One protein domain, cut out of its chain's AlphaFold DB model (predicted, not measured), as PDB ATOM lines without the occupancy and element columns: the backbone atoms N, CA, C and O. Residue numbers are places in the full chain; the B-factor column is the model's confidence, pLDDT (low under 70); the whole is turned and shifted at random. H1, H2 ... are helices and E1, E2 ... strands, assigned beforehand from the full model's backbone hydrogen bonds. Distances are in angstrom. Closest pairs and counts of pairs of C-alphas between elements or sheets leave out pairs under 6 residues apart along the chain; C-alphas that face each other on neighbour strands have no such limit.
ATOM      1  N   LYS A 187     -57.140 -13.791  51.067       82.56
ATOM      2  CA  LYS A 187     -55.777 -13.860  51.600       82.56
ATOM      3  C   LYS A 187     -54.963 -14.864  50.794       82.56
ATOM      4  O   LYS A 187     -55.394 -15.996  50.559       82.56
ATOM      5  N   GLY A 188     -53.800 -14.424  50.350       85.06
ATOM      6  CA  GLY A 188     -52.768 -15.238  49.756       85.06
ATOM      7  C   GLY A 188     -52.104 -16.172  50.765       85.06
ATOM      8  O   GLY A 188     -52.496 -16.332  51.921       85.06
ATOM      9  N   ASN A 189     -51.087 -16.866  50.281       88.31
ATOM     10  CA  ASN A 189     -50.172 -17.682  51.058       88.31
ATOM     11  C   ASN A 189     -48.803 -17.691  50.362       88.31
ATOM     12  O   ASN A 189     -48.573 -16.998  49.374       88.31
ATOM     13  N   SER A 190     -47.879 -18.527  50.830       88.12
ATOM     14  CA  SER A 190     -46.534 -18.634  50.248       88.12
ATOM     15  C   SER A 190     -46.503 -19.098  48.785       88.12
ATOM     16  O   SER A 190     -45.454 -19.047  48.151       88.12
ATOM     17  N   THR A 191     -47.622 -19.569  48.228       86.81
ATOM     18  CA  THR A 191     -47.744 -20.005  46.833       86.81
ATOM     19  C   THR A 191     -48.778 -19.209  46.043       86.81
ATOM     20  O   THR A 191     -48.587 -19.073  44.852       86.81
ATOM     21  N   PHE A 192     -49.843 -18.671  46.629       88.44
ATOM     22  CA  PHE A 192     -50.918 -17.991  45.891       88.44
ATOM     23  C   PHE A 192     -51.147 -16.580  46.428       88.44
ATOM     24  O   PHE A 192     -50.880 -16.321  47.591       88.44
ATOM     25  N   GLY A 193     -51.627 -15.664  45.595       88.69
ATOM     26  CA  GLY A 193     -52.013 -14.313  46.002       88.69
ATOM     27  C   GLY A 193     -53.260 -13.874  45.236       88.69
ATOM     28  O   GLY A 193     -53.566 -14.493  44.211       88.69
ATOM     29  N   PRO A 194     -53.996 -12.862  45.721       90.06
ATOM     30  CA  PRO A 194     -55.170 -12.344  45.031       90.06
ATOM     31  C   PRO A 194     -54.769 -11.689  43.704       90.06
ATOM     32  O   PRO A 194     -53.747 -11.003  43.632       90.06
ATOM     33  N   GLU A 195     -55.570 -11.871  42.654       89.38
ATOM     34  CA  GLU A 195     -55.379 -11.117  41.412       89.38
ATOM     35  C   GLU A 195     -55.703  -9.637  41.635       89.38
ATOM     36  O   GLU A 195     -56.691  -9.290  42.283       89.38
ATOM     37  N   MET A 196     -54.841  -8.765  41.114       90.38
ATOM     38  CA  MET A 196     -54.961  -7.314  41.228       90.38
ATOM     39  C   MET A 196     -54.774  -6.710  39.842       90.38
ATOM     40  O   MET A 196     -53.635  -6.561  39.385       90.38
ATOM     41  N   GLU A 197     -55.889  -6.380  39.187       91.75
ATOM     42  CA  GLU A 197     -55.898  -5.862  37.819       91.75
ATOM     43  C   GLU A 197     -54.948  -4.663  37.670       91.75
ATOM     44  O   GLU A 197     -54.924  -3.746  38.495       91.75
ATOM     45  N   GLY A 198     -54.099  -4.701  36.644       90.50
ATOM     46  CA  GLY A 198     -53.084  -3.679  36.384       90.50
ATOM     47  C   GLY A 198     -51.868  -3.683  37.327       90.50
ATOM     48  O   GLY A 198     -50.901  -2.974  37.044       90.50
ATOM     49  N   ILE A 199     -51.855  -4.495  38.395       93.94
ATOM     50  CA  ILE A 199     -50.706  -4.651  39.307       93.94
ATOM     51  C   ILE A 199     -50.068  -6.031  39.153       93.94
ATOM     52  O   ILE A 199     -48.919  -6.093  38.728       93.94
ATOM     53  N   ILE A 200     -50.782  -7.111  39.494       94.56
ATOM     54  CA  ILE A 200     -50.342  -8.509  39.360       94.56
ATOM     55  C   ILE A 200     -51.539  -9.341  38.885       94.56
ATOM     56  O   ILE A 200     -52.477  -9.580  39.645       94.56
ATOM     57  N   GLU A 201     -51.493  -9.795  37.638       94.81
ATOM     58  CA  GLU A 201     -52.595 -10.495  36.964       94.81
ATOM     59  C   GLU A 201     -52.060 -11.558  35.981       94.81
ATOM     60  O   GLU A 201     -50.843 -11.686  35.785       94.81
ATOM     61  N   ASP A 202     -52.951 -12.344  35.370       95.12
ATOM     62  CA  ASP A 202     -52.628 -13.376  34.370       95.12
ATOM     63  C   ASP A 202     -51.549 -14.383  34.839       95.12
ATOM     64  O   ASP A 202     -50.589 -14.701  34.120       95.12
ATOM     65  N   VAL A 203     -51.664 -14.872  36.078       95.50
ATOM     66  CA  VAL A 203     -50.624 -15.693  36.721       95.50
ATOM     67  C   VAL A 203     -50.764 -17.159  36.308       95.50
ATOM     68  O   VAL A 203     -51.655 -17.874  36.758       95.50
ATOM     69  N   VAL A 204     -49.825 -17.655  35.503       96.44
ATOM     70  CA  VAL A 204     -49.757 -19.064  35.090       96.44
ATOM     71  C   VAL A 204     -48.709 -19.795  35.916       96.44
ATOM     72  O   VAL A 204     -47.531 -19.423  35.924       96.44
ATOM     73  N   ARG A 205     -49.123 -20.881  36.569       96.38
ATOM     74  CA  ARG A 205     -48.261 -21.726  37.404       96.38
ATOM     75  C   ARG A 205     -48.075 -23.117  36.808       96.38
ATOM     76  O   ARG A 205     -48.878 -23.568  35.996       96.38
ATOM     77  N   ASP A 206     -46.987 -23.776  37.187       95.31
ATOM     78  CA  ASP A 206     -46.825 -25.214  36.981       95.31
ATOM     79  C   ASP A 206     -47.555 -26.035  38.059       95.31
ATOM     80  O   ASP A 206     -48.128 -25.495  39.006       95.31
ATOM     81  N   ASP A 207     -47.524 -27.354  37.904       94.12
ATOM     82  CA  ASP A 207     -48.078 -28.339  38.837       94.12
ATOM     83  C   ASP A 207     -47.425 -28.298  40.231       94.12
ATOM     84  O   ASP A 207     -48.044 -28.682  41.222       94.12
ATOM     85  N   THR A 208     -46.200 -27.772  40.338       91.94
ATOM     86  CA  THR A 208     -45.490 -27.562  41.611       91.94
ATOM     87  C   THR A 208     -45.768 -26.199  42.261       91.94
ATOM     88  O   THR A 208     -45.263 -25.928  43.356       91.94
ATOM     89  N   GLY A 209     -46.562 -25.339  41.612       92.12
ATOM     90  CA  GLY A 209     -46.937 -24.003  42.075       92.12
ATOM     91  C   GLY A 209     -45.942 -22.885  41.733       92.12
ATOM     92  O   GLY A 209     -46.141 -21.748  42.175       92.12
ATOM     93  N   ARG A 210     -44.882 -23.158  40.958       96.12
ATOM     94  CA  ARG A 210     -43.950 -22.119  40.482       96.12
ATOM     95  C   ARG A 210     -44.583 -21.310  39.363       96.12
ATOM     96  O   ARG A 210     -45.272 -21.850  38.504       96.12
ATOM     97  N   ILE A 211     -44.315 -20.011  39.350       97.06
ATOM     98  CA  ILE A 211     -44.834 -19.106  38.326       97.06
ATOM     99  C   ILE A 211     -44.060 -19.319  37.021       97.06
ATOM    100  O   ILE A 211     -42.860 -19.045  36.943       97.06
ATOM    101  N   LYS A 212     -44.758 -19.774  35.975       98.00
ATOM    102  CA  LYS A 212     -44.239 -19.814  34.600       98.00
ATOM    103  C   LYS A 212     -44.330 -18.445  33.942       98.00
ATOM    104  O   LYS A 212     -43.413 -18.048  33.231       98.00
ATOM    105  N   LYS A 213     -45.434 -17.738  34.186       97.62
ATOM    106  CA  LYS A 213     -45.737 -16.440  33.590       97.62
ATOM    107  C   LYS A 213     -46.573 -15.617  34.564       97.62
ATOM    108  O   LYS A 213     -47.478 -16.161  35.185       97.62
ATOM    109  N   VAL A 214     -46.280 -14.332  34.686       96.88
ATOM    110  CA  VAL A 214     -47.085 -13.365  35.436       96.88
ATOM    111  C   VAL A 214     -47.031 -12.021  34.729       96.88
ATOM    112  O   VAL A 214     -45.983 -11.639  34.201       96.88
ATOM    113  N   LYS A 215     -48.153 -11.307  34.689       97.62
ATOM    114  CA  LYS A 215     -48.212  -9.942  34.178       97.62
ATOM    115  C   LYS A 215     -48.157  -8.976  35.358       97.62
ATOM    116  O   LYS A 215     -48.997  -9.038  36.248       97.62
ATOM    117  N   ILE A 216     -47.145  -8.109  35.376       96.12
ATOM    118  CA  ILE A 216     -46.941  -7.099  36.419       96.12
ATOM    119  C   ILE A 216     -46.853  -5.725  35.762       96.12
ATOM    120  O   ILE A 216     -45.986  -5.501  34.913       96.12
ATOM    121  N   GLY A 217     -47.762  -4.812  36.117       93.81
ATOM    122  CA  GLY A 217     -47.798  -3.460  35.545       93.81
ATOM    123  C   GLY A 217     -47.866  -3.446  34.011       93.81
ATOM    124  O   GLY A 217     -47.155  -2.681  33.361       93.81
ATOM    125  N   GLY A 218     -48.640  -4.361  33.416       94.81
ATOM    126  CA  GLY A 218     -48.789  -4.490  31.960       94.81
ATOM    127  C   GLY A 218     -47.675  -5.260  31.238       94.81
ATOM    128  O   GLY A 218     -47.822  -5.568  30.055       94.81
ATOM    129  N   ARG A 219     -46.577  -5.616  31.916       96.94
ATOM    130  CA  ARG A 219     -45.448  -6.359  31.333       96.94
ATOM    131  C   ARG A 219     -45.465  -7.815  31.772       96.94
ATOM    132  O   ARG A 219     -45.782  -8.121  32.913       96.94
ATOM    133  N   ILE A 220     -45.095  -8.711  30.864       97.75
ATOM    134  CA  ILE A 220     -45.029 -10.147  31.135       97.75
ATOM    135  C   ILE A 220     -43.629 -10.509  31.633       97.75
ATOM    136  O   ILE A 220     -42.642 -10.155  30.992       97.75
ATOM    137  N   PHE A 221     -43.576 -11.275  32.720       98.12
ATOM    138  CA  PHE A 221     -42.365 -11.856  33.291       98.12
ATOM    139  C   PHE A 221     -42.545 -13.358  33.518       98.12
ATOM    140  O   PHE A 221     -43.653 -13.850  33.742       98.12
ATOM    141  N   THR A 222     -41.446 -14.097  33.520       98.06
ATOM    142  CA  THR A 222     -41.354 -15.431  34.117       98.06
ATOM    143  C   THR A 222     -41.167 -15.317  35.631       98.06
ATOM    144  O   THR A 222     -40.631 -14.329  36.136       98.06
ATOM    145  N   GLY A 223     -41.546 -16.348  36.396       96.75
ATOM    146  CA  GLY A 223     -41.323 -16.340  37.848       96.75
ATOM    147  C   GLY A 223     -39.841 -16.283  38.241       96.75
ATOM    148  O   GLY A 223     -39.515 -15.821  39.330       96.75
ATOM    149  N   VAL A 224     -38.939 -16.736  37.361       97.19
ATOM    150  CA  VAL A 224     -37.484 -16.661  37.570       97.19
ATOM    151  C   VAL A 224     -36.991 -15.223  37.454       97.19
ATOM    152  O   VAL A 224     -36.248 -14.782  38.326       97.19
ATOM    153  N   GLU A 225     -37.437 -14.483  36.437       98.00
ATOM    154  CA  GLU A 225     -37.083 -13.068  36.271       98.00
ATOM    155  C   GLU A 225     -37.558 -12.242  37.465       98.00
ATOM    156  O   GLU A 225     -36.775 -11.485  38.032       98.00
ATOM    157  N   VAL A 226     -38.805 -12.436  37.912       97.25
ATOM    158  CA  VAL A 226     -39.328 -11.718  39.089       97.25
ATOM    159  C   VAL A 226     -38.509 -12.040  40.337       97.25
ATOM    160  O   VAL A 226     -38.124 -11.131  41.067       97.25
ATOM    161  N   ASN A 227     -38.187 -13.316  40.563       96.31
ATOM    162  CA  ASN A 227     -37.345 -13.724  41.682       96.31
ATOM    163  C   ASN A 227     -35.946 -13.083  41.632       96.31
ATOM    164  O   ASN A 227     -35.451 -12.623  42.656       96.31
ATOM    165  N   GLN A 228     -35.312 -13.035  40.457       96.94
ATOM    166  CA  GLN A 228     -33.990 -12.426  40.282       96.94
ATOM    167  C   GLN A 228     -34.015 -10.909  40.492       96.94
ATOM    168  O   GLN A 228     -33.101 -10.368  41.107       96.94
ATOM    169  N   ILE A 229     -35.058 -10.234  40.002       97.44
ATOM    170  CA  ILE A 229     -35.201  -8.777  40.098       97.44
ATOM    171  C   ILE A 229     -35.558  -8.348  41.527       97.44
ATOM    172  O   ILE A 229     -34.999  -7.377  42.027       97.44
ATOM    173  N   LEU A 230     -36.486  -9.053  42.184       95.94
ATOM    174  CA  LEU A 230     -37.015  -8.679  43.502       95.94
ATOM    175  C   LEU A 230     -36.329  -9.395  44.676       95.94
ATOM    176  O   LEU A 230     -36.585  -9.053  45.825       95.94
ATOM    177  N   GLY A 231     -35.474 -10.386  44.411       95.88
ATOM    178  CA  GLY A 231     -34.713 -11.098  45.442       95.88
ATOM    179  C   GLY A 231     -35.559 -12.006  46.342       95.88
ATOM    180  O   GLY A 231     -35.286 -12.105  47.534       95.88
ATOM    181  N   LEU A 232     -36.584 -12.673  45.799       94.19
ATOM    182  CA  LEU A 232     -37.569 -13.439  46.590       94.19
ATOM    183  C   LEU A 232     -37.041 -14.783  47.131       94.19
ATOM    184  O   LEU A 232     -37.665 -15.402  47.989       94.19
ATOM    185  N   GLY A 233     -35.923 -15.278  46.597       94.19
ATOM    186  CA  GLY A 233     -35.341 -16.587  46.910       94.19
ATOM    187  C   GLY A 233     -36.003 -17.788  46.211       94.19
ATOM    188  O   GLY A 233     -35.464 -18.890  46.266       94.19
ATOM    189  N   SER A 234     -37.137 -17.612  45.522       95.31
ATOM    190  CA  SER A 234     -37.854 -18.675  44.800       95.31
ATOM    191  C   SER A 234     -38.802 -18.110  43.733       95.31
ATOM    192  O   SER A 234     -39.326 -17.014  43.890       95.31
ATOM    193  N   SER A 235     -39.082 -18.877  42.670       95.75
ATOM    194  CA  SER A 235     -40.155 -18.590  41.693       95.75
ATOM    195  C   SER A 235     -41.530 -19.142  42.109       95.75
ATOM    196  O   SER A 235     -42.519 -18.969  41.394       95.75
ATOM    197  N   ARG A 236     -41.607 -19.820  43.261       95.94
ATOM    198  CA  ARG A 236     -42.850 -20.235  43.926       95.94
ATOM    199  C   ARG A 236     -43.143 -19.256  45.054       95.94
ATOM    200  O   ARG A 236     -42.640 -19.437  46.158       95.94
ATOM    201  N   PHE A 237     -43.924 -18.233  44.743       94.94
ATOM    202  CA  PHE A 237     -44.328 -17.205  45.695       94.94
ATOM    203  C   PHE A 237     -45.793 -16.804  45.485       94.94
ATOM    204  O   PHE A 237     -46.346 -16.972  44.390       94.94
ATOM    205  N   GLY A 238     -46.401 -16.286  46.548       93.50
ATOM    206  CA  GLY A 238     -47.667 -15.557  46.552       93.50
ATOM    207  C   GLY A 238     -47.473 -14.176  47.182       93.50
ATOM    208  O   GLY A 238     -46.340 -13.774  47.451       93.50
ATOM    209  N   TRP A 239     -48.558 -13.434  47.374       93.19
ATOM    210  CA  TRP A 239     -48.524 -12.072  47.906       93.19
ATOM    211  C   TRP A 239     -49.832 -11.745  48.615       93.19
ATOM    212  O   TRP A 239     -50.858 -12.366  48.347       93.19
ATOM    213  N   ASP A 240     -49.772 -10.725  49.462       90.88
ATOM    214  CA  ASP A 240     -50.920 -10.095  50.097       90.88
ATOM    215  C   ASP A 240     -50.730  -8.576  50.043       90.88
ATOM    216  O   ASP A 240     -49.649  -8.091  50.403       90.88
ATOM    217  N   PRO A 241     -51.733  -7.794  49.604       90.62
ATOM    218  CA  PRO A 241     -51.704  -6.365  49.858       90.62
ATOM    219  C   PRO A 241     -51.749  -6.140  51.374       90.62
ATOM    220  O   PRO A 241     -52.492  -6.805  52.091       90.62
TER     221      PRO A 241
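Overview. This is residues 187 to 241 of the 477 residues of the protein "N-acetylmuramoyl-L-alanine amidase LytC" of Oxobacter pfennigii (UniProt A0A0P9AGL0). A small three-stranded antiparallel sheet makes a wall with one face bare, and the short helix H1 stands up over its other face. The first and last printed stretches, residues 187 to 193 and 236 to 241, run on that same side of the sheet, toward E1. The printed part has 55 residues with E1, E2, E3 and H1 in this order along the chain; the sheet order is E1 - E2 - E3, a meander, each strand the antiparallel neighbour of the one before. The class is mixed, helices and strands, with under half of the residues in named elements. The whole is compact and rounded, with a radius of gyration of the C-alphas of 10.1 A and spans of 23 by 23 by 21 A.

Along the chain. Find C-alpha 200 at (-50.342, -8.509, 39.360); from there E1, residues 200 to 205, runs 13.5 A. E2 is residues 211 to 216, 12.3 A, and E3 is residues 219 to 221. Then look for H1, residues 223 to 230, 10.5 A long, ending at C-alpha 230, (-37.015, -8.679, 43.502).

Arrangement. Look first at the hairpin E1 and E2, at 171 degrees, where N 204 and O 213 are 2.8 A apart. In the hairpin E2 and E3, at 159 degrees, N 214 and O 221 are 2.8 A apart. H1 is on the sheet at a height of 8.4 A over it, and its line rises 46 degrees from the local plane. It is only just over E3, with 3 of its C-alphas there. The closest C-alphas of E2 and H1, those of Ile 211 and Gly 223, are 4.5 A apart. In H1 every O i to N i+4 pair is within hydrogen-bond range.

Size, cuts and confidence. The C-alphas farthest apart, of Gly 198 and Thr 208, are 25.6 A apart. The printed part has no cut, its three links are tight, and no printed residue is under 70 in pLDDT.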